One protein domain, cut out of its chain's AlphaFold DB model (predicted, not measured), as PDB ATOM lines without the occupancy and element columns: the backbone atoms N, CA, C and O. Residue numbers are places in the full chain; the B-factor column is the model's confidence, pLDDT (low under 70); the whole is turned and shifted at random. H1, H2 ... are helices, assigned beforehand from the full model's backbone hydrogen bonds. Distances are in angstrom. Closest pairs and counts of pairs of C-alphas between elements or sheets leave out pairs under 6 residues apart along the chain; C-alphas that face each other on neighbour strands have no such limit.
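Overview. This is residues 113 to 325 of the 436 residues of an uncharacterized protein of Acidobacteria bacterium (UniProt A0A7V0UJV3). What does one see first? An elongated bundle of long helices lying roughly along one axis: H10, the longest, has H9 on one side and H2 on another, H7 is beyond H9, and the shorter H5 is tucked among H2, H7 and H9. H1 folds back over the outside of H2, H4 packs on H2, H3, H8 and H11 gather near one end, and H6 is at the opposite end. What is it made of, and how large is it? The printed part has 213 residues with eleven named helices, H1 to H11 in that order, and no named strand: the class is all helix. H2, H5, H7, H9 and H10 form an up and down bundle, each running against the one before it. The whole is compact, with a radius of gyration of the C-alphas of 18.8 A, and spans 57 by 35 by 22 A.

Along the chain. Where are the longest helices? H10 holds residues 288 to 319 and is 45.6 A long from first to last C-alpha, from (174.403, 119.376, 95.394) to (161.071, 133.126, 136.766). H9 holds residues 256 to 283, 40.8 A, and H7 residues 218 to 242, 35.0 A. Where are the other long ones? H1, residues 114 to 136, is 31.1 A long and begins at C-alpha 114 at (178.485, 136.435, 120.240). H2, residues 142 to 162, measures 30.8 A, and H5, residues 195 to 206, 17.0 A. Which helices are short? H3 holds residues 166 to 170, H4 residues 185 to 191, H6 residues 213 to 216, H8 residues 245 to 250 and H11 residues 321 to 324.

Arrangement. What is next to H10? H10 and H9 form a hairpin and touch at a shallow tilt of 16 degrees, opposite ways, closest at the C-alphas of Val 266 and Ile 302, 5.6 A apart. Residues 299 to 310 of H10 touch residues 157 to 162 of H2, closest at the C-alphas of Ala 161 and Ala 303, 4.1 A, at a shallow tilt of 29 degrees, the same way. What else does the hub, H9, touch? Its residues 270 to 277 touch H5, closest at the C-alphas of Ile 196 and Asn 270, 5.7 A; it only just touches H7, with 3 pairs of C-alphas within 8 A, the closest Ala 228 and Phe 274 at 7.4 A. Residues 281 to 283 touch H6, closest at the C-alphas of Ala 215 and Ser 282, 4.9 A; residue 256 only just touches H8, with 3 pairs within 8 A, the closest Trp 249 and Arg 256 at 6.0 A. What surrounds H2? H5 touches it at a shallow tilt of 12 degrees, opposite ways, closest at the C-alphas of Ala 147 and Ala 205, 4.8 A; H4 touches it closest at Ser 158 and Gly 190, 4.0 A between C-alphas. H1 and H2 form a hairpin at a shallow tilt of 22 degrees, closest at the C-alphas of Ala 136 and Ala 142, 6.0 A, while H1 and H10 are apart. What of H3, H11 and the backbones? H3 only just touches H1, with 3 pairs of C-alphas within 8 A, and H11 touches H8, closest at the C-alphas of Ile 248 and His 324, 6.2 A. Every O i to N i+4 pair is within hydrogen-bond range in H1, H3, H4, H5, H7, H8, H9 and H10, and 16 of 17 in H2; H6 and H11 are too short for such a pair.

Size, cuts and confidence. How far does it reach? The two C-alphas farthest apart are those of Arg 138 and Ala 251, 59.4 A. Is it unbroken, and which link is long? The printed part has no cut, and the link from H3 to H4, residues 171 to 184, is long. Where is confidence low? The mean pLDDT of the printed part is 86.1; it is under 70 at residue 133, residues 135 to 141, 209 to 213 and 242 to 243.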
ATOM      1  N   ARG A 113     181.258 138.443 122.738       81.69
ATOM      2  CA  ARG A 113     180.518 139.256 121.763       81.69
ATOM      3  C   ARG A 113     179.917 138.362 120.694       81.69
ATOM      4  O   ARG A 113     180.259 138.458 119.513       81.69
ATOM      5  N   TYR A 114     179.018 137.478 121.111       73.38
ATOM      6  CA  TYR A 114     178.485 136.435 120.240       73.38
ATOM      7  C   TYR A 114     177.809 137.008 118.995       73.38
ATOM      8  O   TYR A 114     178.080 136.506 117.913       73.38
ATOM      9  N   ALA A 115     177.059 138.115 119.095       72.69
ATOM     10  CA  ALA A 115     176.468 138.807 117.938       72.69
ATOM     11  C   ALA A 115     177.496 139.104 116.827       72.69
ATOM     12  O   ALA A 115     177.277 138.778 115.658       72.69
ATOM     13  N   ALA A 116     178.651 139.662 117.201       78.81
ATOM     14  CA  ALA A 116     179.737 139.939 116.265       78.81
ATOM     15  C   ALA A 116     180.382 138.645 115.750       78.81
ATOM     16  O   ALA A 116     180.633 138.537 114.551       78.81
ATOM     17  N   ALA A 117     180.582 137.654 116.629       77.94
ATOM     18  CA  ALA A 117     181.116 136.345 116.257       77.94
ATOM     19  C   ALA A 117     180.224 135.624 115.236       77.94
ATOM     20  O   ALA A 117     180.724 134.977 114.326       77.94
ATOM     21  N   ILE A 118     178.903 135.764 115.346       71.94
ATOM     22  CA  ILE A 118     177.928 135.169 114.427       71.94
ATOM     23  C   ILE A 118     178.005 135.844 113.067       71.94
ATOM     24  O   ILE A 118     178.090 135.162 112.047       71.94
ATOM     25  N   ALA A 119     178.006 137.179 113.040       78.25
ATOM     26  CA  ALA A 119     178.107 137.934 111.798       78.25
ATOM     27  C   ALA A 119     179.420 137.610 111.061       78.25
ATOM     28  O   ALA A 119     179.411 137.322 109.860       78.25
ATOM     29  N   SER A 120     180.546 137.571 111.783       82.31
ATOM     30  CA  SER A 120     181.847 137.216 111.213       82.31
ATOM     31  C   SER A 120     181.940 135.736 110.842       82.31
ATOM     32  O   SER A 120     182.537 135.402 109.818       82.31
ATOM     33  N   PHE A 121     181.318 134.832 111.602       80.94
ATOM     34  CA  PHE A 121     181.255 133.419 111.245       80.94
ATOM     35  C   PHE A 121     180.458 133.237 109.950       80.94
ATOM     36  O   PHE A 121     180.932 132.575 109.028       80.94
ATOM     37  N   GLY A 122     179.282 133.863 109.844       79.00
ATOM     38  CA  GLY A 122     178.442 133.833 108.648       79.00
ATOM     39  C   GLY A 122     179.182 134.355 107.418       79.00
ATOM     40  O   GLY A 122     179.163 133.712 106.367       79.00
ATOM     41  N   LEU A 123     179.927 135.456 107.569       81.25
ATOM     42  CA  LEU A 123     180.798 135.983 106.518       81.25
ATOM     43  C   LEU A 123     181.913 134.991 106.147       81.25
ATOM     44  O   LEU A 123     182.123 134.713 104.965       81.25
ATOM     45  N   THR A 124     182.589 134.404 107.139       81.69
ATOM     46  CA  THR A 124     183.635 133.384 106.939       81.69
ATOM     47  C   THR A 124     183.087 132.176 106.179       81.69
ATOM     48  O   THR A 124     183.704 131.712 105.218       81.69
ATOM     49  N   ALA A 125     181.907 131.687 106.563       77.75
ATOM     50  CA  ALA A 125     181.239 130.564 105.923       77.75
ATOM     51  C   ALA A 125     180.837 130.899 104.481       77.75
ATOM     52  O   ALA A 125     181.152 130.132 103.574       77.75
ATOM     53  N   ALA A 126     180.224 132.061 104.236       78.38
ATOM     54  CA  ALA A 126     179.832 132.492 102.895       78.38
ATOM     55  C   ALA A 126     181.042 132.629 101.952       78.38
ATOM     56  O   ALA A 126     181.030 132.114 100.827       78.38
ATOM     57  N   LEU A 127     182.123 133.257 102.426       80.88
ATOM     58  CA  LEU A 127     183.377 133.383 101.682       80.88
ATOM     59  C   LEU A 127     184.022 132.010 101.433       80.88
ATOM     60  O   LEU A 127     184.482 131.731 100.319       80.88
ATOM     61  N   GLY A 128     184.008 131.133 102.441       78.44
ATOM     62  CA  GLY A 128     184.527 129.770 102.372       78.44
ATOM     63  C   GLY A 128     183.772 128.907 101.360       78.44
ATOM     64  O   GLY A 128     184.401 128.276 100.510       78.44
ATOM     65  N   VAL A 129     182.435 128.936 101.382       75.25
ATOM     66  CA  VAL A 129     181.553 128.246 100.424       75.25
ATOM     67  C   VAL A 129     181.782 128.766  99.005       75.25
ATOM     68  O   VAL A 129     182.012 127.972  98.087       75.25
ATOM     69  N   SER A 130     181.783 130.088  98.812       78.06
ATOM     70  CA  SER A 130     181.991 130.718  97.502       78.06
ATOM     71  C   SER A 130     183.324 130.283  96.883       78.06
ATOM     72  O   SER A 130     183.390 129.849  95.732       78.06
ATOM     73  N   ARG A 131     184.399 130.255  97.676       77.94
ATOM     74  CA  ARG A 131     185.722 129.851  97.186       77.94
ATOM     75  C   ARG A 131     185.878 128.351  97.013       77.94
ATOM     76  O   ARG A 131     186.433 127.923  96.000       77.94
ATOM     77  N   CYS A 132     185.373 127.552  97.948       71.44
ATOM     78  CA  CYS A 132     185.411 126.099  97.829       71.44
ATOM     79  C   CYS A 132     184.611 125.626  96.616       71.44
ATOM     80  O   CYS A 132     185.091 124.763  95.890       71.44
ATOM     81  N   SER A 133     183.451 126.226  96.334       69.81
ATOM     82  CA  SER A 133     182.649 125.901  95.149       69.81
ATOM     83  C   SER A 133     183.370 126.242  93.838       69.81
ATOM     84  O   SER A 133     183.331 125.451  92.893       69.81
ATOM     85  N   LEU A 134     184.108 127.358  93.791       72.12
ATOM     86  CA  LEU A 134     184.911 127.741  92.628       72.12
ATOM     87  C   LEU A 134     186.140 126.830  92.448       72.12
ATOM     88  O   LEU A 134     186.481 126.441  91.331       72.12
ATOM     89  N   ALA A 135     186.802 126.467  93.550       69.38
ATOM     90  CA  ALA A 135     188.024 125.663  93.551       69.38
ATOM     91  C   ALA A 135     187.767 124.154  93.397       69.38
ATOM     92  O   ALA A 135     188.620 123.442  92.864       69.38
ATOM     93  N   ALA A 136     186.613 123.654  93.848       63.59
ATOM     94  CA  ALA A 136     186.199 122.261  93.682       63.59
ATOM     95  C   ALA A 136     185.968 121.895  92.209       63.59
ATOM     96  O   ALA A 136     186.078 120.727  91.856       63.59
ATOM     97  N   ARG A 137     185.734 122.884  91.332       66.88
ATOM     98  CA  ARG A 137     185.648 122.670  89.879       66.88
ATOM     99  C   ARG A 137     187.000 122.386  89.207       66.88
ATOM    100  O   ARG A 137     186.995 122.019  88.040       66.88
ATOM    101  N   ARG A 138     188.144 122.592  89.882       66.50
ATOM    102  CA  ARG A 138     189.468 122.649  89.219       66.50
ATOM    103  C   ARG A 138     190.539 121.653  89.686       66.50
ATOM    104  O   ARG A 138     191.571 121.608  89.034       66.50
ATOM    105  N   ALA A 139     190.378 120.889  90.773       55.34
ATOM    106  CA  ALA A 139     191.504 120.092  91.299       55.34
ATOM    107  C   ALA A 139     191.127 118.800  92.049       55.34
ATOM    108  O   ALA A 139     190.113 118.741  92.742       55.34
ATOM    109  N   SER A 140     192.051 117.833  92.003       55.72
ATOM    110  CA  SER A 140     192.062 116.478  92.594       55.72
ATOM    111  C   SER A 140     192.039 116.391  94.136       55.72
ATOM    112  O   SER A 140     192.099 115.302  94.694       55.72
ATOM    113  N   GLY A 141     191.875 117.509  94.852       66.50
ATOM    114  CA  GLY A 141     191.762 117.573  96.322       66.50
ATOM    115  C   GLY A 141     190.320 117.648  96.842       66.50
ATOM    116  O   GLY A 141     190.052 118.353  97.816       66.50
ATOM    117  N   ALA A 142     189.367 117.010  96.157       75.56
ATOM    118  CA  ALA A 142     187.935 117.219  96.393       75.56
ATOM    119  C   ALA A 142     187.475 116.803  97.804       75.56
ATOM    120  O   ALA A 142     186.670 117.511  98.403       75.56
ATOM    121  N   ARG A 143     188.007 115.706  98.364       82.25
ATOM    122  CA  ARG A 143     187.550 115.167  99.662       82.25
ATOM    123  C   ARG A 143     187.897 116.077 100.842       82.25
ATOM    124  O   ARG A 143     187.000 116.445 101.591       82.25
ATOM    125  N   PHE A 144     189.151 116.523 100.964       84.00
ATOM    126  CA  PHE A 144     189.568 117.425 102.051       84.00
ATOM    127  C   PHE A 144     188.776 118.741 102.043       84.00
ATOM    128  O   PHE A 144     188.276 119.178 103.075       84.00
ATOM    129  N   LYS A 145     188.582 119.342 100.860       82.19
ATOM    130  CA  LYS A 145     187.803 120.583 100.722       82.19
ATOM    131  C   LYS A 145     186.333 120.389 101.107       82.19
ATOM    132  O   LYS A 145     185.756 121.275 101.729       82.19
ATOM    133  N   ARG A 146     185.729 119.246 100.756       82.81
ATOM    134  CA  ARG A 146     184.358 118.908 101.167       82.81
ATOM    135  C   ARG A 146     184.260 118.673 102.668       82.81
ATOM    136  O   ARG A 146     183.339 119.196 103.275       82.81
ATOM    137  N   ALA A 147     185.211 117.958 103.263       87.81
ATOM    138  CA  ALA A 147     185.254 117.735 104.706       87.81
ATOM    139  C   ALA A 147     185.387 119.054 105.483       87.81
ATOM    140  O   ALA A 147     184.623 119.296 106.413       87.81
ATOM    141  N   LEU A 148     186.284 119.947 105.052       85.75
ATOM    142  CA  LEU A 148     186.422 121.277 105.646       85.75
ATOM    143  C   LEU A 148     185.131 122.093 105.503       85.75
ATOM    144  O   LEU A 148     184.690 122.722 106.461       85.75
ATOM    145  N   LEU A 149     184.497 122.063 104.325       83.56
ATOM    146  CA  LEU A 149     183.239 122.771 104.112       83.56
ATOM    147  C   LEU A 149     182.102 122.189 104.958       83.56
ATOM    148  O   LEU A 149     181.330 122.945 105.533       83.56
ATOM    149  N   ALA A 150     182.019 120.865 105.065       87.88
ATOM    150  CA  ALA A 150     181.067 120.171 105.923       87.88
ATOM    151  C   ALA A 150     181.245 120.581 107.389       87.88
ATOM    152  O   ALA A 150     180.265 120.914 108.049       87.88
ATOM    153  N   LEU A 151     182.489 120.643 107.875       89.25
ATOM    154  CA  LEU A 151     182.800 121.078 109.235       89.25
ATOM    155  C   LEU A 151     182.410 122.543 109.476       89.25
ATOM    156  O   LEU A 151     181.774 122.843 110.482       89.25
ATOM    157  N   LEU A 152     182.717 123.443 108.537       84.50
ATOM    158  CA  LEU A 152     182.300 124.848 108.615       84.50
ATOM    159  C   LEU A 152     180.775 125.000 108.578       84.50
ATOM    160  O   LEU A 152     180.224 125.811 109.315       84.50
ATOM    161  N   MET A 153     180.082 124.209 107.759       84.56
ATOM    162  CA  MET A 153     178.620 124.194 107.729       84.56
ATOM    163  C   MET A 153     178.059 123.733 109.074       84.56
ATOM    164  O   MET A 153     177.199 124.409 109.625       84.56
ATOM    165  N   ILE A 154     178.557 122.622 109.630       90.62
ATOM    166  CA  ILE A 154     178.116 122.110 110.936       90.62
ATOM    167  C   ILE A 154     178.354 123.156 112.025       90.62
ATOM    168  O   ILE A 154     177.432 123.469 112.772       90.62
ATOM    169  N   ALA A 155     179.554 123.741 112.076       88.12
ATOM    170  CA  ALA A 155     179.876 124.802 113.019       88.12
ATOM    171  C   ALA A 155     178.919 125.990 112.876       88.12
ATOM    172  O   ALA A 155     178.341 126.420 113.868       88.12
ATOM    173  N   GLY A 156     178.669 126.459 111.654       84.31
ATOM    174  CA  GLY A 156     177.784 127.597 111.415       84.31
ATOM    175  C   GLY A 156     176.344 127.352 111.783       84.31
ATOM    176  O   GLY A 156     175.728 128.195 112.430       84.31
ATOM    177  N   MET A 157     175.817 126.198 111.393       87.38
ATOM    178  CA  MET A 157     174.449 125.806 111.709       87.38
ATOM    179  C   MET A 157     174.273 125.645 113.220       87.38
ATOM    180  O   MET A 157     173.288 126.128 113.769       87.38
ATOM    181  N   SER A 158     175.260 125.043 113.892       90.38
ATOM    182  CA  SER A 158     175.226 124.847 115.339       90.38
ATOM    183  C   SER A 158     175.263 126.181 116.083       90.38
ATOM    184  O   SER A 158     174.375 126.490 116.874       90.38
ATOM    185  N   TYR A 159     176.237 127.033 115.751       87.00
ATOM    186  CA  TYR A 159     176.350 128.358 116.350       87.00
ATOM    187  C   TYR A 159     175.093 129.193 116.112       87.00
ATOM    188  O   TYR A 159     174.587 129.783 117.059       87.00
ATOM    189  N   SER A 160     174.555 129.209 114.889       82.81
ATOM    190  CA  SER A 160     173.383 130.026 114.532       82.81
ATOM    191  C   SER A 160     172.116 129.643 115.300       82.81
ATOM    192  O   SER A 160     171.260 130.499 115.503       82.81
ATOM    193  N   ALA A 161     171.990 128.389 115.743       86.50
ATOM    194  CA  ALA A 161     170.840 127.942 116.524       86.50
ATOM    195  C   ALA A 161     170.820 128.509 117.958       86.50
ATOM    196  O   ALA A 161     169.750 128.681 118.528       86.50
ATOM    197  N   VAL A 162     171.986 128.816 118.538       86.44
ATOM    198  CA  VAL A 162     172.130 129.271 119.945       86.44
ATOM    199  C   VAL A 162     172.462 130.761 120.040       86.44
ATOM    200  O   VAL A 162     172.100 131.464 120.980       86.44
ATOM    201  N   ALA A 163     173.148 131.241 119.015       78.25
ATOM    202  CA  ALA A 163     173.560 132.602 118.734       78.25
ATOM    203  C   ALA A 163     172.611 133.722 119.176       78.25
ATOM    204  O   ALA A 163     173.044 134.752 119.684       78.25
ATOM    205  N   THR A 164     171.326 133.548 118.911       78.38
ATOM    206  CA  THR A 164     170.304 134.588 119.044       78.38
ATOM    207  C   THR A 164     169.805 134.753 120.474       78.38
ATOM    208  O   THR A 164     169.304 135.818 120.820       78.38
ATOM    209  N   THR A 165     169.954 133.730 121.316       82.44
ATOM    210  CA  THR A 165     169.409 133.712 122.684       82.44
ATOM    211  C   THR A 165     170.487 133.902 123.732       82.44
ATOM    212  O   THR A 165     170.196 134.344 124.842       82.44
ATOM    213  N   LEU A 166     171.732 133.599 123.365       85.75
ATOM    214  CA  LEU A 166     172.871 133.694 124.257       85.75
ATOM    215  C   LEU A 166     173.144 135.126 124.754       85.75
ATOM    216  O   LEU A 166     173.378 135.249 125.949       85.75
ATOM    217  N   PRO A 167     173.063 136.201 123.936       84.75
ATOM    218  CA  PRO A 167     173.282 137.563 124.428       84.75
ATOM    219  C   PRO A 167     172.309 137.940 125.549       84.75
ATOM    220  O   PRO A 167     172.742 138.314 126.627       84.75
ATOM    221  N   GLY A 168     171.005 137.715 125.350       83.75
ATOM    222  CA  GLY A 168     170.005 138.042 126.370       83.75
ATOM    223  C   GLY A 168     170.135 137.211 127.650       83.75
ATOM    224  O   GLY A 168     169.745 137.671 128.718       83.75
ATOM    225  N   TRP A 169     170.685 135.998 127.554       87.75
ATOM    226  CA  TRP A 169     171.006 135.191 128.728       87.75
ATOM    227  C   TRP A 169     172.271 135.705 129.431       87.75
ATOM    228  O   TRP A 169     172.257 135.887 130.643       87.75
ATOM    229  N   ILE A 170     173.333 136.017 128.684       88.88
ATOM    230  CA  ILE A 170     174.587 136.581 129.209       88.88
ATOM    231  C   ILE A 170     174.328 137.882 129.959       88.88
ATOM    232  O   ILE A 170     174.781 138.020 131.091       88.88
ATOM    233  N   ASP A 171     173.529 138.771 129.371       87.25
ATOM    234  CA  ASP A 171     173.162 140.062 129.958       87.25
ATOM    235  C   ASP A 171     172.356 139.906 131.262       87.25
ATOM    236  O   ASP A 171     172.256 140.840 132.053       87.25
ATOM    237  N   SER A 172     171.759 138.731 131.496       89.62
ATOM    238  CA  SER A 172     170.972 138.443 132.701       89.62
ATOM    239  C   SER A 172     171.782 137.842 133.853       89.62
ATOM    240  O   SER A 172     171.277 137.784 134.975       89.62
ATOM    241  N   VAL A 173     173.017 137.392 133.600       93.88
ATOM    242  CA  VAL A 173     173.851 136.728 134.608       93.88
ATOM    243  C   VAL A 173     174.927 137.679 135.115       93.88
ATOM    244  O   VAL A 173     175.801 138.126 134.371       93.88
ATOM    245  N   VAL A 174     174.920 137.931 136.422       93.94
ATOM    246  CA  VAL A 174     175.941 138.745 137.082       93.94
ATOM    247  C   VAL A 174     177.311 138.086 136.912       93.94
ATOM    248  O   VAL A 174     177.460 136.883 137.146       93.94
ATOM    249  N   ASN A 175     178.315 138.899 136.562       92.25
ATOM    250  CA  ASN A 175     179.721 138.513 136.388       92.25
ATOM    251  C   ASN A 175     180.060 137.717 135.111       92.25
ATOM    252  O   ASN A 175     181.156 137.159 135.006       92.25
ATOM    253  N   MET A 176     179.160 137.659 134.125       90.38
ATOM    254  CA  MET A 176     179.395 136.903 132.886       90.38
ATOM    255  C   MET A 176     180.469 137.521 131.971       90.38
ATOM    256  O   MET A 176     181.184 136.800 131.272       90.38
ATOM    257  N   ASP A 177     180.631 138.846 131.993       86.62
ATOM    258  CA  ASP A 177     181.636 139.550 131.178       86.62
ATOM    259  C   ASP A 177     183.079 139.233 131.592       86.62
ATOM    260  O   ASP A 177     184.009 139.259 130.770       86.62
ATOM    261  N   VAL A 178     183.254 138.918 132.875       88.50
ATOM    262  CA  VAL A 178     184.541 138.607 133.490       88.50
ATOM    263  C   VAL A 178     184.812 137.109 133.434       88.50
ATOM    264  O   VAL A 178     185.837 136.692 132.894       88.50
ATOM    265  N   LEU A 179     183.859 136.289 133.885       88.25
ATOM    266  CA  LEU A 179     183.928 134.833 133.775       88.25
ATOM    267  C   LEU A 179     183.245 134.378 132.492       88.25
ATOM    268  O   LEU A 179     182.100 133.930 132.499       88.25
ATOM    269  N   ARG A 180     183.959 134.494 131.377       86.69
ATOM    270  CA  ARG A 180     183.382 134.245 130.054       86.69
ATOM    271  C   ARG A 180     182.913 132.792 129.883       86.69
ATOM    272  O   ARG A 180     183.513 131.883 130.466       86.69
ATOM    273  N   PRO A 181     181.873 132.546 129.067       87.12
ATOM    274  CA  PRO A 181     181.481 131.193 128.711       87.12
ATOM    275  C   PRO A 181     182.574 130.458 127.933       87.12
ATOM    276  O   PRO A 181     183.325 131.052 127.151       87.12
ATOM    277  N   ALA A 182     182.601 129.137 128.056       89.31
ATOM    278  CA  ALA A 182     183.449 128.272 127.263       89.31
ATOM    279  C   ALA A 182     183.168 128.463 125.765       89.31
ATOM    280  O   ALA A 182     182.024 128.420 125.308       89.31
ATOM    281  N   LEU A 183     184.232 128.596 124.970       84.50
ATOM    282  CA  LEU A 183     184.137 128.788 123.517       84.50
ATOM    283  C   LEU A 183     183.328 127.682 122.825       84.50
ATOM    284  O   LEU A 183     182.643 127.936 121.841       84.50
ATOM    285  N   ALA A 184     183.408 126.448 123.325       87.50
ATOM    286  CA  ALA A 184     182.715 125.305 122.737       87.50
ATOM    287  C   ALA A 184     181.228 125.226 123.119       87.50
ATOM    288  O   ALA A 184     180.490 124.485 122.473       87.50
ATOM    289  N   TYR A 185     180.770 125.982 124.122       89.00
ATOM    290  CA  TYR A 185     179.409 125.860 124.644       89.00
ATOM    291  C   TYR A 185     178.318 126.147 123.594       89.00
ATOM    292  O   TYR A 185     177.465 125.280 123.388       89.00
ATOM    293  N   PRO A 186     178.345 127.269 122.840       87.50
ATOM    294  CA  PRO A 186     177.310 127.540 121.840       87.50
ATOM    295  C   PRO A 186     177.307 126.491 120.724       87.50
ATOM    296  O   PRO A 186     176.254 126.118 120.212       87.50
ATOM    297  N   PHE A 187     178.493 125.979 120.378       89.50
ATOM    298  CA  PHE A 187     178.620 124.886 119.426       89.50
ATOM    299  C   PHE A 187     177.984 123.606 119.962       89.50
ATOM    300  O   PHE A 187     177.206 122.999 119.243       89.50
ATOM    301  N   ALA A 188     178.267 123.189 121.194       90.25
ATOM    302  CA  ALA A 188     177.700 121.964 121.752       90.25
ATOM    303  C   ALA A 188     176.170 122.048 121.878       90.25
ATOM    304  O   ALA A 188     175.462 121.130 121.465       90.25
ATOM    305  N   MET A 189     175.659 123.183 122.362       89.12
ATOM    306  CA  MET A 189     174.223 123.405 122.531       89.12
ATOM    307  C   MET A 189     173.456 123.440 121.210       89.12
ATOM    308  O   MET A 189     172.299 123.026 121.162       89.12
ATOM    309  N   GLY A 190     174.089 123.895 120.129       91.69
ATOM    310  CA  GLY A 190     173.464 123.945 118.812       91.69
ATOM    311  C   GLY A 190     173.325 122.580 118.139       91.69
ATOM    312  O   GLY A 190     172.386 122.375 117.366       91.69
ATOM    313  N   LEU A 191     174.207 121.619 118.456       93.00
ATOM    314  CA  LEU A 191     174.261 120.323 117.768       93.00
ATOM    315  C   LEU A 191     172.952 119.549 117.913       93.00
ATOM    316  O   LEU A 191     172.539 118.872 116.970       93.00
ATOM    317  N   ARG A 192     172.268 119.698 119.056       92.62
ATOM    318  CA  ARG A 192     170.998 119.010 119.327       92.62
ATOM    319  C   ARG A 192     169.913 119.341 118.304       92.62
ATOM    320  O   ARG A 192     169.079 118.485 118.025       92.62
ATOM    321  N   PHE A 193     169.949 120.541 117.718       93.75
ATOM    322  CA  PHE A 193     168.941 121.016 116.770       93.75
ATOM    323  C   PHE A 193     169.194 120.563 115.325       93.75
ATOM    324  O   PHE A 193     168.276 120.581 114.503       93.75
ATOM    325  N   ILE A 194     170.423 120.146 115.000       95.06
ATOM    326  CA  ILE A 194     170.853 119.857 113.622       95.06
ATOM    327  C   ILE A 194     171.390 118.426 113.394       95.06
ATOM    328  O   ILE A 194     172.341 118.260 112.619       95.06
ATOM    329  N   PRO A 195     170.791 117.363 113.973       96.06
ATOM    330  CA  PRO A 195     171.284 115.991 113.815       96.06
ATOM    331  C   PRO A 195     171.370 115.557 112.346       96.06
ATOM    332  O   PRO A 195     172.364 114.969 111.911       96.06
ATOM    333  N   ILE A 196     170.352 115.881 111.544       96.62
ATOM    334  CA  ILE A 196     170.295 115.480 110.136       96.62
ATOM    335  C   ILE A 196     171.218 116.325 109.248       96.62
ATOM    336  O   ILE A 196     171.934 115.735 108.438       96.62
ATOM    337  N   PRO A 197     171.295 117.664 109.384       95.06
ATOM    338  CA  PRO A 197     172.322 118.449 108.703       95.06
ATOM    339  C   PRO A 197     173.757 117.949 108.937       95.06
ATOM    340  O   PRO A 197     174.539 117.915 107.985       95.06
ATOM    341  N   ILE A 198     174.096 117.506 110.158       95.06
ATOM    342  CA  ILE A 198     175.404 116.891 110.460       95.06
ATOM    343  C   ILE A 198     175.616 115.643 109.603       95.06
ATOM    344  O   ILE A 198     176.647 115.506 108.941       95.06
ATOM    345  N   LEU A 199     174.619 114.757 109.563       95.25
ATOM    346  CA  LEU A 199     174.675 113.527 108.783       95.25
ATOM    347  C   LEU A 199     174.806 113.804 107.277       95.25
ATOM    348  O   LEU A 199     175.626 113.187 106.598       95.25
ATOM    349  N   ILE A 200     174.039 114.765 106.757       93.25
ATOM    350  CA  ILE A 200     174.100 115.197 105.355       93.25
ATOM    351  C   ILE A 200     175.506 115.691 105.014       93.25
ATOM    352  O   ILE A 200     176.075 115.273 104.004       93.25
ATOM    353  N   ALA A 201     176.072 116.560 105.852       91.31
ATOM    354  CA  ALA A 201     177.399 117.124 105.651       91.31
ATOM    355  C   ALA A 201     178.488 116.036 105.698       91.31
ATOM    356  O   ALA A 201     179.371 116.013 104.838       91.31
ATOM    357  N   PHE A 202     178.382 115.090 106.637       92.06
ATOM    358  CA  PHE A 202     179.296 113.954 106.771       92.06
ATOM    359  C   PHE A 202     179.272 113.035 105.541       92.06
ATOM    360  O   PHE A 202     180.306 112.795 104.915       92.06
ATOM    361  N   PHE A 203     178.091 112.568 105.130       90.81
ATOM    362  CA  PHE A 203     177.966 111.687 103.967       90.81
ATOM    363  C   PHE A 203     178.307 112.393 102.656       90.81
ATOM    364  O   PHE A 203     178.853 111.772 101.745       90.81
ATOM    365  N   TRP A 204     178.060 113.699 102.560       87.69
ATOM    366  CA  TRP A 204     178.513 114.493 101.425       87.69
ATOM    367  C   TRP A 204     180.042 114.617 101.361       87.69
ATOM    368  O   TRP A 204     180.615 114.527 100.271       87.69
ATOM    369  N   ALA A 205     180.712 114.773 102.505       87.69
ATOM    370  CA  ALA A 205     182.170 114.791 102.568       87.69
ATOM    371  C   ALA A 205     182.793 113.447 102.154       87.69
ATOM    372  O   ALA A 205     183.837 113.435 101.497       87.69
ATOM    373  N   LEU A 206     182.132 112.335 102.493       85.88
ATOM    374  CA  LEU A 206     182.553 110.981 102.122       85.88
ATOM    375  C   LEU A 206     182.206 110.593 100.680       85.88
ATOM    376  O   LEU A 206     182.875 109.734 100.105       85.88
ATOM    377  N   ALA A 207     181.171 111.194 100.089       82.88
ATOM    378  CA  ALA A 207     180.738 110.859  98.741       82.88
ATOM    379  C   ALA A 207     181.855 111.133  97.722       82.88
ATOM    380  O   ALA A 207     182.390 112.242  97.638       82.88
ATOM    381  N   ASP A 208     182.185 110.130  96.905       73.88
ATOM    382  CA  ASP A 208     183.115 110.311  95.795       73.88
ATOM    383  C   ASP A 208     182.481 111.200  94.710       73.88
ATOM    384  O   ASP A 208     181.283 111.119  94.437       73.88
ATOM    385  N   SER A 209     183.264 112.090  94.100       65.56
ATOM    386  CA  SER A 209     182.791 112.941  93.003       65.56
ATOM    387  C   SER A 209     182.512 112.154  91.724       65.56
ATOM    388  O   SER A 209     181.721 112.618  90.906       65.56
ATOM    389  N   ASN A 210     183.148 110.990  91.557       59.97
ATOM    390  CA  ASN A 210     183.225 110.303  90.267       59.97
ATOM    391  C   ASN A 210     182.465 108.967  90.204       59.97
ATOM    392  O   ASN A 210     182.513 108.312  89.169       59.97
ATOM    393  N   GLY A 211     181.746 108.556  91.258       59.97
ATOM    394  CA  GLY A 211     181.082 107.245  91.291       59.97
ATOM    395  C   GLY A 211     179.643 107.264  91.822       59.97
ATOM    396  O   GLY A 211     179.300 108.124  92.636       59.97
ATOM    397  N   PRO A 212     178.801 106.281  91.444       57.66
ATOM    398  CA  PRO A 212     177.453 106.067  91.989       57.66
ATOM    399  C   PRO A 212     177.480 105.506  93.429       57.66
ATOM    400  O   PRO A 212     176.623 104.710  93.809       57.66
ATOM    401  N   ALA A 213     178.470 105.899  94.237       60.62
ATOM    402  CA  ALA A 213     178.888 105.203  95.455       60.62
ATOM    403  C   ALA A 213     177.751 104.978  96.465       60.62
ATOM    404  O   ALA A 213     177.692 103.931  97.105       60.62
ATOM    405  N   PHE A 214     176.813 105.920  96.574       71.69
ATOM    406  CA  PHE A 214     175.693 105.801  97.506       71.69
ATOM    407  C   PHE A 214     174.518 104.982  96.944       71.69
ATOM    408  O   PHE A 214     173.896 104.194  97.656       71.69
ATOM    409  N   ALA A 215     174.229 105.112  95.646       72.12
ATOM    410  CA  ALA A 215     173.184 104.327  94.998       72.12
ATOM    411  C   ALA A 215     173.596 102.849  94.848       72.12
ATOM    412  O   ALA A 215     172.748 101.975  94.978       72.12
ATOM    413  N   GLY A 216     174.879 102.551  94.637       80.50
ATOM    414  CA  GLY A 216     175.361 101.176  94.472       80.50
ATOM    415  C   GLY A 216     175.608 100.406  95.776       80.50
ATOM    416  O   GLY A 216     175.663  99.181  95.751       80.50
ATOM    417  N   SER A 217     175.754 101.087  96.920       87.75
ATOM    418  CA  SER A 217     176.143 100.449  98.188       87.75
ATOM    419  C   SER A 217     174.972 100.318  99.160       87.75
ATOM    420  O   SER A 217     174.582 101.282  99.821       87.75
ATOM    421  N   SER A 218     174.451  99.097  99.313       89.56
ATOM    422  CA  SER A 218     173.455  98.770 100.348       89.56
ATOM    423  C   SER A 218     173.958  99.134 101.755       89.56
ATOM    424  O   SER A 218     173.221  99.733 102.535       89.56
ATOM    425  N   ARG A 219     175.249  98.902 102.044       90.62
ATOM    426  CA  ARG A 219     175.858  99.212 103.350       90.62
ATOM    427  C   ARG A 219     175.798 100.700 103.697       90.62
ATOM    428  O   ARG A 219     175.451 101.033 104.823       90.62
ATOM    429  N   LEU A 220     176.100 101.593 102.747       89.81
ATOM    430  CA  LEU A 220     176.048 103.042 102.994       89.81
ATOM    431  C   LEU A 220     174.618 103.532 103.230       89.81
ATOM    432  O   LEU A 220     174.410 104.394 104.081       89.81
ATOM    433  N   ARG A 221     173.632 102.959 102.530       90.44
ATOM    434  CA  ARG A 221     172.215 103.274 102.756       90.44
ATOM    435  C   ARG A 221     171.764 102.829 104.144       90.44
ATOM    436  O   ARG A 221     171.168 103.626 104.858       90.44
ATOM    437  N   THR A 222     172.082 101.597 104.540       93.19
ATOM    438  CA  THR A 222     171.753 101.081 105.876       93.19
ATOM    439  C   THR A 222     172.453 101.888 106.967       93.19
ATOM    440  O   THR A 222     171.816 102.255 107.947       93.19
ATOM    441  N   ALA A 223     173.728 102.245 106.771       94.31
ATOM    442  CA  ALA A 223     174.466 103.098 107.699       94.31
ATOM    443  C   ALA A 223     173.835 104.492 107.824       94.31
ATOM    444  O   ALA A 223     173.668 104.982 108.936       94.31
ATOM    445  N   PHE A 224     173.440 105.115 106.710       94.31
ATOM    446  CA  PHE A 224     172.765 106.414 106.725       94.31
ATOM    447  C   PHE A 224     171.422 106.356 107.461       94.31
ATOM    448  O   PHE A 224     171.159 107.202 108.308       94.31
ATOM    449  N   LEU A 225     170.590 105.348 107.176       95.50
ATOM    450  CA  LEU A 225     169.303 105.160 107.852       95.50
ATOM    451  C   LEU A 225     169.489 104.922 109.357       95.50
ATOM    452  O   LEU A 225     168.845 105.590 110.164       95.50
ATOM    453  N   GLY A 226     170.397 104.019 109.733       96.75
ATOM    454  CA  GLY A 226     170.682 103.705 111.134       96.75
ATOM    455  C   GLY A 226     171.225 104.908 111.904       96.75
ATOM    456  O   GLY A 226     170.727 105.220 112.983       96.75
ATOM    457  N   LEU A 227     172.193 105.633 111.332       96.69
ATOM    458  CA  LEU A 227     172.745 106.841 111.946       96.69
ATOM    459  C   LEU A 227     171.719 107.973 112.033       96.69
ATOM    460  O   LEU A 227     171.718 108.690 113.026       96.69
ATOM    461  N   ALA A 228     170.831 108.127 111.046       96.12
ATOM    462  CA  ALA A 228     169.764 109.123 111.109       96.12
ATOM    463  C   ALA A 228     168.804 108.847 112.268       96.12
ATOM    464  O   ALA A 228     168.518 109.754 113.046       96.12
ATOM    465  N   VAL A 229     168.347 107.599 112.417       97.00
ATOM    466  CA  VAL A 229     167.484 107.196 113.537       97.00
ATOM    467  C   VAL A 229     168.203 107.400 114.867       97.00
ATOM    468  O   VAL A 229     167.631 107.995 115.776       97.00
ATOM    469  N   LEU A 230     169.468 106.980 114.966       96.81
ATOM    470  CA  LEU A 230     170.274 107.160 116.171       96.81
ATOM    471  C   LEU A 230     170.434 108.641 116.536       96.81
ATOM    472  O   LEU A 230     170.223 109.011 117.684       96.81
ATOM    473  N   PHE A 231     170.791 109.495 115.576       95.88
ATOM    474  CA  PHE A 231     171.024 110.917 115.826       95.88
ATOM    475  C   PHE A 231     169.730 111.638 116.206       95.88
ATOM    476  O   PHE A 231     169.743 112.455 117.122       95.88
ATOM    477  N   LEU A 232     168.606 111.313 115.557       95.38
ATOM    478  CA  LEU A 232     167.297 111.835 115.947       95.38
ATOM    479  C   LEU A 232     166.923 111.388 117.363       95.38
ATOM    480  O   LEU A 232     166.544 112.226 118.172       95.38
ATOM    481  N   ALA A 233     167.095 110.103 117.687       94.56
ATOM    482  CA  ALA A 233     166.809 109.574 119.016       94.56
ATOM    483  C   ALA A 233     167.682 110.229 120.096       94.56
ATOM    484  O   ALA A 233     167.162 110.627 121.134       94.56
ATOM    485  N   LEU A 234     168.985 110.400 119.842       93.00
ATOM    486  CA  LEU A 234     169.903 111.088 120.753       93.00
ATOM    487  C   LEU A 234     169.527 112.562 120.932       93.00
ATOM    488  O   LEU A 234     169.498 113.033 122.064       93.00
ATOM    489  N   SER A 235     169.191 113.278 119.856       91.25
ATOM    490  CA  SER A 235     168.721 114.667 119.938       91.25
ATOM    491  C   SER A 235     167.423 114.787 120.736       91.25
ATOM    492  O   SER A 235     167.314 115.663 121.595       91.25
ATOM    493  N   THR A 236     166.450 113.900 120.507       90.62
ATOM    494  CA  THR A 236     165.190 113.880 121.262       90.62
ATOM    495  C   THR A 236     165.427 113.523 122.727       90.62
ATOM    496  O   THR A 236     164.901 114.199 123.606       90.62
ATOM    497  N   ALA A 237     166.255 112.516 123.013       89.06
ATOM    498  CA  ALA A 237     166.609 112.137 124.376       89.06
ATOM    499  C   ALA A 237     167.333 113.276 125.106       89.06
ATOM    500  O   ALA A 237     166.980 113.586 126.240       89.06
ATOM    501  N   ALA A 238     168.279 113.953 124.449       85.25
ATOM    502  CA  ALA A 238     168.960 115.121 124.999       85.25
ATOM    503  C   ALA A 238     167.985 116.279 125.276       85.25
ATOM    504  O   ALA A 238     168.085 116.920 126.318       85.25
ATOM    505  N   GLY A 239     167.010 116.514 124.389       80.19
ATOM    506  CA  GLY A 239     165.960 117.515 124.594       80.19
ATOM    507  C   GLY A 239     165.034 117.186 125.770       80.19
ATOM    508  O   GLY A 239     164.734 118.057 126.579       80.19
ATOM    509  N   VAL A 240     164.614 115.926 125.910       81.50
ATOM    510  CA  VAL A 240     163.698 115.502 126.983       81.50
ATOM    511  C   VAL A 240     164.408 115.410 128.336       81.50
ATOM    512  O   VAL A 240     163.900 115.930 129.330       81.50
ATOM    513  N   ALA A 241     165.570 114.756 128.385       76.25
ATOM    514  CA  ALA A 241     166.298 114.494 129.624       76.25
ATOM    515  C   ALA A 241     167.100 115.713 130.101       76.25
ATOM    516  O   ALA A 241     167.081 116.032 131.287       76.25
ATOM    517  N   GLY A 242     167.785 116.408 129.186       68.88
ATOM    518  CA  GLY A 242     168.689 117.508 129.529       68.88
ATOM    519  C   GLY A 242     167.979 118.814 129.880       68.88
ATOM    520  O   GLY A 242     168.495 119.589 130.682       68.88
ATOM    521  N   ALA A 243     166.789 119.054 129.322       69.50
ATOM    522  CA  ALA A 243     166.076 120.319 129.496       69.50
ATOM    523  C   ALA A 243     165.045 120.305 130.640       69.50
ATOM    524  O   ALA A 243     164.310 121.264 130.810       69.50
ATOM    525  N   GLY A 244     164.897 119.209 131.394       79.56
ATOM    526  CA  GLY A 244     163.911 119.161 132.486       79.56
ATOM    527  C   GLY A 244     162.454 119.357 132.031       79.56
ATOM    528  O   GLY A 244     161.591 119.700 132.840       79.56
ATOM    529  N   LEU A 245     162.160 119.105 130.749       83.88
ATOM    530  CA  LEU A 245     160.855 119.340 130.113       83.88
ATOM    531  C   LEU A 245     159.713 118.626 130.848       83.88
ATOM    532  O   LEU A 245     158.611 119.157 130.973       83.88
ATOM    533  N   HIS A 246     159.998 117.440 131.391       87.06
ATOM    534  CA  HIS A 246     159.057 116.673 132.200       87.06
ATOM    535  C   HIS A 246     158.584 117.439 133.446       87.06
ATOM    536  O   HIS A 246     157.392 117.440 133.745       87.06
ATOM    537  N   ARG A 247     159.490 118.151 134.130       88.00
ATOM    538  CA  ARG A 247     159.174 118.911 135.351       88.00
ATOM    539  C   ARG A 247     158.321 120.133 135.032       88.00
ATOM    540  O   ARG A 247     157.318 120.376 135.689       88.00
ATOM    541  N   ILE A 248     158.665 120.846 133.961       89.25
ATOM    542  CA  ILE A 248     157.873 121.971 133.438       89.25
ATOM    543  C   ILE A 248     156.456 121.516 133.079       89.25
ATOM    544  O   ILE A 248     155.480 122.227 133.336       89.25
ATOM    545  N   TRP A 249     156.337 120.319 132.503       88.88
ATOM    546  CA  TRP A 249     155.050 119.736 132.153       88.88
ATOM    547  C   TRP A 249     154.204 119.416 133.386       88.88
ATOM    548  O   TRP A 249     153.036 119.814 133.435       88.88
ATOM    549  N   GLN A 250     154.805 118.742 134.374       91.62
ATOM    550  CA  GLN A 250     154.179 118.407 135.658       91.62
ATOM    551  C   GLN A 250     153.738 119.658 136.424       91.62
ATOM    552  O   GLN A 250     152.633 119.689 136.954       91.62
ATOM    553  N   ALA A 251     154.555 120.711 136.412       91.50
ATOM    554  CA  ALA A 251     154.271 121.973 137.089       91.50
ATOM    555  C   ALA A 251     153.199 122.835 136.403       91.50
ATOM    556  O   ALA A 251     152.835 123.891 136.914       91.50
ATOM    557  N   GLY A 252     152.684 122.427 135.240       92.75
ATOM    558  CA  GLY A 252     151.551 123.120 134.636       92.75
ATOM    559  C   GLY A 252     151.880 124.435 133.928       92.75
ATOM    560  O   GLY A 252     150.950 125.162 133.582       92.75
ATOM    561  N   LEU A 253     153.160 124.754 133.697       91.75
ATOM    562  CA  LEU A 253     153.556 126.078 133.203       91.75
ATOM    563  C   LEU A 253     152.941 126.384 131.824       91.75
ATOM    564  O   LEU A 253     152.960 125.520 130.944       91.75
ATOM    565  N   PRO A 254     152.443 127.612 131.575       88.06
ATOM    566  CA  PRO A 254     151.772 127.955 130.315       88.06
ATOM    567  C   PRO A 254     152.696 127.821 129.092       88.06
ATOM    568  O   PRO A 254     152.248 127.437 128.015       88.06
ATOM    569  N   ILE A 255     154.003 128.044 129.278       91.25
ATOM    570  CA  ILE A 255     155.045 127.957 128.240       91.25
ATOM    571  C   ILE A 255     155.249 126.529 127.698       91.25
ATOM    572  O   ILE A 255     155.778 126.359 126.597       91.25
ATOM    573  N   ARG A 256     154.794 125.488 128.411       92.19
ATOM    574  CA  ARG A 256     155.049 124.080 128.053       92.19
ATOM    575  C   ARG A 256     154.593 123.703 126.641       92.19
ATOM    576  O   ARG A 256     155.272 122.933 125.965       92.19
ATOM    577  N   TRP A 257     153.478 124.269 126.173       92.19
ATOM    578  CA  TRP A 257     152.959 124.001 124.831       92.19
ATOM    579  C   TRP A 257     153.830 124.621 123.746       92.19
ATOM    580  O   TRP A 257     154.120 123.962 122.752       92.19
ATOM    581  N   THR A 258     154.309 125.846 123.954       92.94
ATOM    582  CA  THR A 258     155.210 126.514 123.010       92.94
ATOM    583  C   THR A 258     156.526 125.754 122.868       92.94
ATOM    584  O   THR A 258     157.004 125.564 121.749       92.94
ATOM    585  N   LEU A 259     157.076 125.251 123.981       92.50
ATOM    586  CA  LEU A 259     158.272 124.405 123.956       92.50
ATOM    587  C   LEU A 259     158.036 123.110 123.175       92.50
ATOM    588  O   LEU A 259     158.824 122.774 122.291       92.50
ATOM    589  N   LEU A 260     156.931 122.411 123.451       91.69
ATOM    590  CA  LEU A 260     156.588 121.168 122.762       91.69
ATOM    591  C   LEU A 260     156.394 121.384 121.255       91.69
ATOM    592  O   LEU A 260     156.903 120.601 120.454       91.69
ATOM    593  N   VAL A 261     155.687 122.447 120.861       94.06
ATOM    594  CA  VAL A 261     155.469 122.804 119.451       94.06
ATOM    595  C   VAL A 261     156.792 123.135 118.767       94.06
ATOM    596  O   VAL A 261     157.037 122.645 117.666       94.06
ATOM    597  N   GLY A 262     157.665 123.915 119.410       93.00
ATOM    598  CA  GLY A 262     158.968 124.261 118.847       93.00
ATOM    599  C   GLY A 262     159.876 123.042 118.658       93.00
ATOM    600  O   GLY A 262     160.423 122.860 117.573       93.00
ATOM    601  N   GLU A 263     159.992 122.166 119.660       92.44
ATOM    602  CA  GLU A 263     160.790 120.931 119.551       92.44
ATOM    603  C   GLU A 263     160.200 119.973 118.495       92.44
ATOM    604  O   GLU A 263     160.929 119.411 117.673       92.44
ATOM    605  N   SER A 264     158.868 119.853 118.432       94.12
ATOM    606  CA  SER A 264     158.177 119.059 117.402       94.12
ATOM    607  C   SER A 264     158.414 119.611 115.995       94.12
ATOM    608  O   SER A 264     158.610 118.846 115.050       94.12
ATOM    609  N   PHE A 265     158.434 120.937 115.840       96.38
ATOM    610  CA  PHE A 265     158.734 121.588 114.569       96.38
ATOM    611  C   PHE A 265     160.179 121.328 114.129       96.38
ATOM    612  O   PHE A 265     160.404 120.935 112.985       96.38
ATOM    613  N   VAL A 266     161.161 121.470 115.031       95.06
ATOM    614  CA  VAL A 266     162.570 121.147 114.733       95.06
ATOM    615  C   VAL A 266     162.714 119.683 114.309       95.06
ATOM    616  O   VAL A 266     163.404 119.391 113.324       95.06
ATOM    617  N   LEU A 267     162.040 118.763 115.006       95.56
ATOM    618  CA  LEU A 267     162.016 117.346 114.649       95.56
ATOM    619  C   LEU A 267     161.413 117.128 113.252       95.56
ATOM    620  O   LEU A 267     162.006 116.423 112.433       95.56
ATOM    621  N   ALA A 268     160.283 117.768 112.946       96.69
ATOM    622  CA  ALA A 268     159.628 117.677 111.644       96.69
ATOM    623  C   ALA A 268     160.524 118.192 110.505       96.69
ATOM    624  O   ALA A 268     160.658 117.521 109.479       96.69
ATOM    625  N   VAL A 269     161.196 119.334 110.685       96.44
ATOM    626  CA  VAL A 269     162.142 119.863 109.688       96.44
ATOM    627  C   VAL A 269     163.303 118.889 109.474       96.44
ATOM    628  O   VAL A 269     163.640 118.586 108.327       96.44
ATOM    629  N   ASN A 270     163.872 118.324 110.545       97.00
ATOM    630  CA  ASN A 270     164.919 117.309 110.433       97.00
ATOM    631  C   ASN A 270     164.427 116.052 109.686       97.00
ATOM    632  O   ASN A 270     165.137 115.551 108.815       97.00
ATOM    633  N   LEU A 271     163.205 115.576 109.945       96.88
ATOM    634  CA  LEU A 271     162.603 114.442 109.228       96.88
ATOM    635  C   LEU A 271     162.405 114.731 107.731       96.88
ATOM    636  O   LEU A 271     162.710 113.882 106.889       96.88
ATOM    637  N   VAL A 272     161.955 115.938 107.377       96.75
ATOM    638  CA  VAL A 272     161.827 116.370 105.975       96.75
ATOM    639  C   VAL A 272     163.197 116.420 105.296       96.75
ATOM    640  O   VAL A 272     163.360 115.894 104.191       96.75
ATOM    641  N   MET A 273     164.208 116.984 105.963       96.00
ATOM    642  CA  MET A 273     165.588 116.999 105.465       96.00
ATOM    643  C   MET A 273     166.158 115.586 105.317       96.00
ATOM    644  O   MET A 273     166.884 115.311 104.360       96.00
ATOM    645  N   PHE A 274     165.810 114.669 106.217       96.12
ATOM    646  CA  PHE A 274     166.216 113.268 106.154       96.12
ATOM    647  C   PHE A 274     165.599 112.570 104.936       96.12
ATOM    648  O   PHE A 274     166.319 111.981 104.130       96.12
ATOM    649  N   ALA A 275     164.289 112.709 104.724       95.38
ATOM    650  CA  ALA A 275     163.621 112.148 103.551       95.38
ATOM    651  C   ALA A 275     164.170 112.742 102.238       95.38
ATOM    652  O   ALA A 275     164.404 112.021 101.263       95.38
ATOM    653  N   GLY A 276     164.417 114.056 102.220       93.25
ATOM    654  CA  GLY A 276     165.000 114.769 101.085       93.25
ATOM    655  C   GLY A 276     166.424 114.311 100.769       93.25
ATOM    656  O   GLY A 276     166.720 113.971  99.622       93.25
ATOM    657  N   SER A 277     167.289 114.233 101.781       92.12
ATOM    658  CA  SER A 277     168.674 113.767 101.634       92.12
ATOM    659  C   SER A 277     168.755 112.307 101.216       92.12
ATOM    660  O   SER A 277     169.513 111.987 100.304       92.12
ATOM    661  N   TYR A 278     167.932 111.432 101.794       92.50
ATOM    662  CA  TYR A 278     167.869 110.032 101.388       92.50
ATOM    663  C   TYR A 278     167.517 109.894  99.900       92.50
ATOM    664  O   TYR A 278     168.198 109.179  99.159       92.50
ATOM    665  N   ARG A 279     166.502 110.632  99.423       90.62
ATOM    666  CA  ARG A 279     166.128 110.663  97.997       90.62
ATOM    667  C   ARG A 279     167.241 111.240  97.124       90.62
ATOM    668  O   ARG A 279     167.503 110.700  96.049       90.62
ATOM    669  N   PHE A 280     167.892 112.311  97.575       88.50
ATOM    670  CA  PHE A 280     168.996 112.954  96.865       88.50
ATOM    671  C   PHE A 280     170.177 111.993  96.680       88.50
ATOM    672  O   PHE A 280     170.582 111.727  95.546       88.50
ATOM    673  N   PHE A 281     170.669 111.404  97.772       86.94
ATOM    674  CA  PHE A 281     171.790 110.467  97.740       86.94
ATOM    675  C   PHE A 281     171.461 109.173  96.983       86.94
ATOM    676  O   PHE A 281     172.347 108.586  96.363       86.94
ATOM    677  N   SER A 282     170.192 108.755  96.967       84.88
ATOM    678  CA  SER A 282     169.747 107.586  96.198       84.88
ATOM    679  C   SER A 282     169.687 107.832  94.686       84.88
ATOM    680  O   SER A 282     169.855 106.885  93.923       84.88
ATOM    681  N   ARG A 283     169.439 109.072  94.235       83.31
ATOM    682  CA  ARG A 283     169.295 109.406  92.804       83.31
ATOM    683  C   ARG A 283     170.595 109.884  92.166       83.31
ATOM    684  O   ARG A 283     171.043 109.307  91.181       83.31
ATOM    685  N   SER A 284     171.169 110.982  92.658       75.06
ATOM    686  CA  SER A 284     172.377 111.578  92.078       75.06
ATOM    687  C   SER A 284     172.945 112.677  92.968       75.06
ATOM    688  O   SER A 284     172.229 113.580  93.390       75.06
ATOM    689  N   THR A 285     174.264 112.673  93.155       71.50
ATOM    690  CA  THR A 285     174.997 113.702  93.907       71.50
ATOM    691  C   THR A 285     175.409 114.911  93.058       71.50
ATOM    692  O   THR A 285     176.004 115.854  93.580       71.50
ATOM    693  N   ARG A 286     175.091 114.925  91.751       70.19
ATOM    694  CA  ARG A 286     175.553 115.970  90.815       70.19
ATOM    695  C   ARG A 286     174.980 117.358  91.118       70.19
ATOM    696  O   ARG A 286     175.682 118.346  90.933       70.19
ATOM    697  N   ASN A 287     173.748 117.442  91.629       76.75
ATOM    698  CA  ASN A 287     173.043 118.710  91.860       76.75
ATOM    699  C   ASN A 287     173.084 119.178  93.328       76.75
ATOM    700  O   ASN A 287     172.098 119.671  93.876       76.75
ATOM    701  N   PHE A 288     174.243 119.031  93.979       77.06
ATOM    702  CA  PHE A 288     174.403 119.376  95.394       77.06
ATOM    703  C   PHE A 288     174.130 120.852  95.705       77.06
ATOM    704  O   PHE A 288     173.660 121.148  96.789       77.06
ATOM    705  N   MET A 289     174.372 121.784  94.777       75.50
ATOM    706  CA  MET A 289     174.083 123.209  95.008       75.50
ATOM    707  C   MET A 289     172.589 123.468  95.248       75.50
ATOM    708  O   MET A 289     172.237 124.151  96.204       75.50
ATOM    709  N   GLY A 290     171.710 122.880  94.429       81.38
ATOM    710  CA  GLY A 290     170.261 123.024  94.605       81.38
ATOM    711  C   GLY A 290     169.767 122.365  95.894       81.38
ATOM    712  O   GLY A 290     168.997 122.960  96.643       81.38
ATOM    713  N   PHE A 291     170.279 121.171  96.201       83.94
ATOM    714  CA  PHE A 291     169.973 120.487  97.458       83.94
ATOM    715  C   PHE A 291     170.525 121.236  98.683       83.94
ATOM    716  O   PHE A 291     169.865 121.342  99.712       83.94
ATOM    717  N   GLY A 292     171.714 121.821  98.559       82.12
ATOM    718  CA  GLY A 292     172.347 122.641  99.584       82.12
ATOM    719  C   GLY A 292     171.527 123.883  99.920       82.12
ATOM    720  O   GLY A 292     171.429 124.227 101.092       82.12
ATOM    721  N   LEU A 293     170.873 124.506  98.931       84.06
ATOM    722  CA  LEU A 293     169.953 125.621  99.169       84.06
ATOM    723  C   LEU A 293     168.721 125.184  99.979       84.06
ATOM    724  O   LEU A 293     168.328 125.874 100.916       84.06
ATOM    725  N   GLN A 294     168.149 124.016  99.669       86.88
ATOM    726  CA  GLN A 294     167.030 123.448 100.434       86.88
ATOM    727  C   GLN A 294     167.442 123.123 101.874       86.88
ATOM    728  O   GLN A 294     166.723 123.464 102.812       86.88
ATOM    729  N   CYS A 295     168.623 122.528 102.060       88.06
ATOM    730  CA  CYS A 295     169.195 122.309 103.386       88.06
ATOM    731  C   CYS A 295     169.431 123.628 104.125       88.06
ATOM    732  O   CYS A 295     169.106 123.722 105.299       88.06
ATOM    733  N   GLY A 296     169.940 124.654 103.437       85.75
ATOM    734  CA  GLY A 296     170.129 125.988 104.002       85.75
ATOM    735  C   GLY A 296     168.823 126.594 104.516       85.75
ATOM    736  O   GLY A 296     168.797 127.111 105.628       85.75
ATOM    737  N   MET A 297     167.728 126.461 103.759       88.31
ATOM    738  CA  MET A 297     166.397 126.898 104.196       88.31
ATOM    739  C   MET A 297     165.911 126.120 105.426       88.31
ATOM    740  O   MET A 297     165.442 126.723 106.386       88.31
ATOM    741  N   GLY A 298     166.070 124.792 105.434       90.88
ATOM    742  CA  GLY A 298     165.735 123.964 106.598       90.88
ATOM    743  C   GLY A 298     166.512 124.379 107.850       90.88
ATOM    744  O   GLY A 298     165.933 124.541 108.919       90.88
ATOM    745  N   CYS A 299     167.809 124.648 107.710       90.12
ATOM    746  CA  CYS A 299     168.649 125.107 108.811       90.12
ATOM    747  C   CYS A 299     168.287 126.514 109.296       90.12
ATOM    748  O   CYS A 299     168.359 126.768 110.493       90.12
ATOM    749  N   LEU A 300     167.865 127.413 108.400       88.31
ATOM    750  CA  LEU A 300     167.358 128.731 108.783       88.31
ATOM    751  C   LEU A 300     166.078 128.611 109.620       88.31
ATOM    752  O   LEU A 300     165.962 129.271 110.649       88.31
ATOM    753  N   LEU A 301     165.149 127.740 109.209       92.31
ATOM    754  CA  LEU A 301     163.932 127.457 109.973       92.31
ATOM    755  C   LEU A 301     164.268 126.888 111.355       92.31
ATOM    756  O   LEU A 301     163.747 127.377 112.352       92.31
ATOM    757  N   ILE A 302     165.187 125.918 111.424       93.75
ATOM    758  CA  ILE A 302     165.667 125.361 112.696       93.75
ATOM    759  C   ILE A 302     166.277 126.455 113.579       93.75
ATOM    760  O   ILE A 302     165.940 126.531 114.757       93.75
ATOM    761  N   ALA A 303     167.142 127.313 113.032       89.62
ATOM    762  CA  ALA A 303     167.788 128.378 113.794       89.62
ATOM    763  C   ALA A 303     166.775 129.401 114.334       89.62
ATOM    764  O   ALA A 303     166.881 129.818 115.485       89.62
ATOM    765  N   LEU A 304     165.762 129.764 113.540       89.50
ATOM    766  CA  LEU A 304     164.685 130.650 113.982       89.50
ATOM    767  C   LEU A 304     163.862 130.014 115.111       89.50
ATOM    768  O   LEU A 304     163.575 130.670 116.110       89.50
ATOM    769  N   THR A 305     163.506 128.735 114.989       93.19
ATOM    770  CA  THR A 305     162.772 128.028 116.045       93.19
ATOM    771  C   THR A 305     163.614 127.864 117.306       93.19
ATOM    772  O   THR A 305     163.104 128.081 118.402       93.19
ATOM    773  N   ALA A 306     164.904 127.554 117.172       91.69
ATOM    774  CA  ALA A 306     165.835 127.483 118.293       91.69
ATOM    775  C   ALA A 306     165.965 128.838 119.012       91.69
ATOM    776  O   ALA A 306     165.984 128.871 120.240       91.69
ATOM    777  N   ALA A 307     165.930 129.952 118.269       89.50
ATOM    778  CA  ALA A 307     165.899 131.298 118.837       89.50
ATOM    779  C   ALA A 307     164.653 131.543 119.708       89.50
ATOM    780  O   ALA A 307     164.738 132.069 120.817       89.50
ATOM    781  N   ILE A 308     163.480 131.148 119.209       90.94
ATOM    782  CA  ILE A 308     162.215 131.283 119.943       90.94
ATOM    783  C   ILE A 308     162.234 130.393 121.192       90.94
ATOM    784  O   ILE A 308     161.916 130.855 122.287       90.94
ATOM    785  N   LEU A 309     162.656 129.135 121.041       92.19
ATOM    786  CA  LEU A 309     162.771 128.186 122.146       92.19
ATOM    787  C   LEU A 309     163.724 128.693 123.225       92.19
ATOM    788  O   LEU A 309     163.360 128.705 124.396       92.19
ATOM    789  N   GLY A 310     164.926 129.140 122.855       89.88
ATOM    790  CA  GLY A 310     165.901 129.625 123.826       89.88
ATOM    791  C   GLY A 310     165.434 130.893 124.546       89.88
ATOM    792  O   GLY A 310     165.705 131.037 125.731       89.88
ATOM    793  N   ARG A 311     164.641 131.766 123.905       90.75
ATOM    794  CA  ARG A 311     164.003 132.895 124.605       90.75
ATOM    795  C   ARG A 311     163.059 132.422 125.714       90.75
ATOM    796  O   ARG A 311     163.092 132.982 126.804       90.75
ATOM    797  N   HIS A 312     162.247 131.399 125.453       92.56
ATOM    798  CA  HIS A 312     161.353 130.831 126.467       92.56
ATOM    799  C   HIS A 312     162.103 130.063 127.558       92.56
ATOM    800  O   HIS A 312     161.708 130.130 128.717       92.56
ATOM    801  N   TRP A 313     163.204 129.386 127.221       91.06
ATOM    802  CA  TRP A 313     164.090 128.789 128.224       91.06
ATOM    803  C   TRP A 313     164.702 129.842 129.144       91.06
ATOM    804  O   TRP A 313     164.645 129.682 130.358       91.06
ATOM    805  N   ASN A 314     165.174 130.965 128.595       90.69
ATOM    806  CA  ASN A 314     165.675 132.078 129.403       90.69
ATOM    807  C   ASN A 314     164.585 132.648 130.328       90.69
ATOM    808  O   ASN A 314     164.866 133.030 131.457       90.69
ATOM    809  N   GLU A 315     163.336 132.712 129.863       91.00
ATOM    810  CA  GLU A 315     162.199 133.146 130.682       91.00
ATOM    811  C   GLU A 315     161.909 132.161 131.827       91.00
ATOM    812  O   GLU A 315     161.662 132.579 132.958       91.00
ATOM    813  N   ILE A 316     161.998 130.855 131.560       92.25
ATOM    814  CA  ILE A 316     161.876 129.814 132.584       92.25
ATOM    815  C   ILE A 316     162.994 129.933 133.614       92.25
ATOM    816  O   ILE A 316     162.701 129.970 134.803       92.25
ATOM    817  N   ASP A 317     164.249 130.063 133.192       91.44
ATOM    818  CA  ASP A 317     165.374 130.209 134.123       91.44
ATOM    819  C   ASP A 317     165.302 131.527 134.907       91.44
ATOM    820  O   ASP A 317     165.782 131.617 136.036       91.44
ATOM    821  N   ARG A 318     164.647 132.553 134.355       90.94
ATOM    822  CA  ARG A 318     164.447 133.833 135.037       90.94
ATOM    823  C   ARG A 318     163.331 133.806 136.077       90.94
ATOM    824  O   ARG A 318     163.446 134.519 137.065       90.94
ATOM    825  N   TYR A 319     162.255 133.045 135.886       92.19
ATOM    826  CA  TYR A 319     161.071 133.126 136.766       92.19
ATOM    827  C   TYR A 319     160.694 131.817 137.467       92.19
ATOM    828  O   TYR A 319     159.985 131.838 138.470       92.19
ATOM    829  N   TYR A 320     161.165 130.685 136.955       93.12
ATOM    830  CA  TYR A 320     160.749 129.334 137.337       93.12
ATOM    831  C   TYR A 320     161.946 128.384 137.484       93.12
ATOM    832  O   TYR A 320     161.828 127.181 137.237       93.12
ATOM    833  N   LEU A 321     163.114 128.914 137.860       93.50
ATOM    834  CA  LEU A 321     164.324 128.113 138.027       93.50
ATOM    835  C   LEU A 321     164.170 127.050 139.120       93.50
ATOM    836  O   LEU A 321     164.649 125.935 138.953       93.50
ATOM    837  N   ASP A 322     163.448 127.369 140.193       93.50
ATOM    838  CA  ASP A 322     163.069 126.438 141.263       93.50
ATOM    839  C   ASP A 322     162.263 125.238 140.746       93.50
ATOM    840  O   ASP A 322     162.461 124.110 141.189       93.50
ATOM    841  N   ILE A 323     161.388 125.450 139.765       92.88
ATOM    842  CA  ILE A 323     160.609 124.380 139.129       92.88
ATOM    843  C   ILE A 323     161.471 123.580 138.147       92.88
ATOM    844  O   ILE A 323     161.416 122.347 138.110       92.88
ATOM    845  N   HIS A 324     162.257 124.276 137.323       91.62
ATOM    846  CA  HIS A 324     163.108 123.653 136.313       91.62
ATOM    847  C   HIS A 324     164.219 122.809 136.966       91.62
ATOM    848  O   HIS A 324     164.489 121.684 136.533       91.62
ATOM    849  N   ARG A 325     164.820 123.321 138.043       91.94
ATOM    850  CA  ARG A 325     165.961 122.754 138.769       91.94
ATOM    851  C   ARG A 325     165.688 122.780 140.278       91.94
ATOM    852  O   ARG A 325     166.280 123.582 140.983       91.94
TER     853      ARG A 325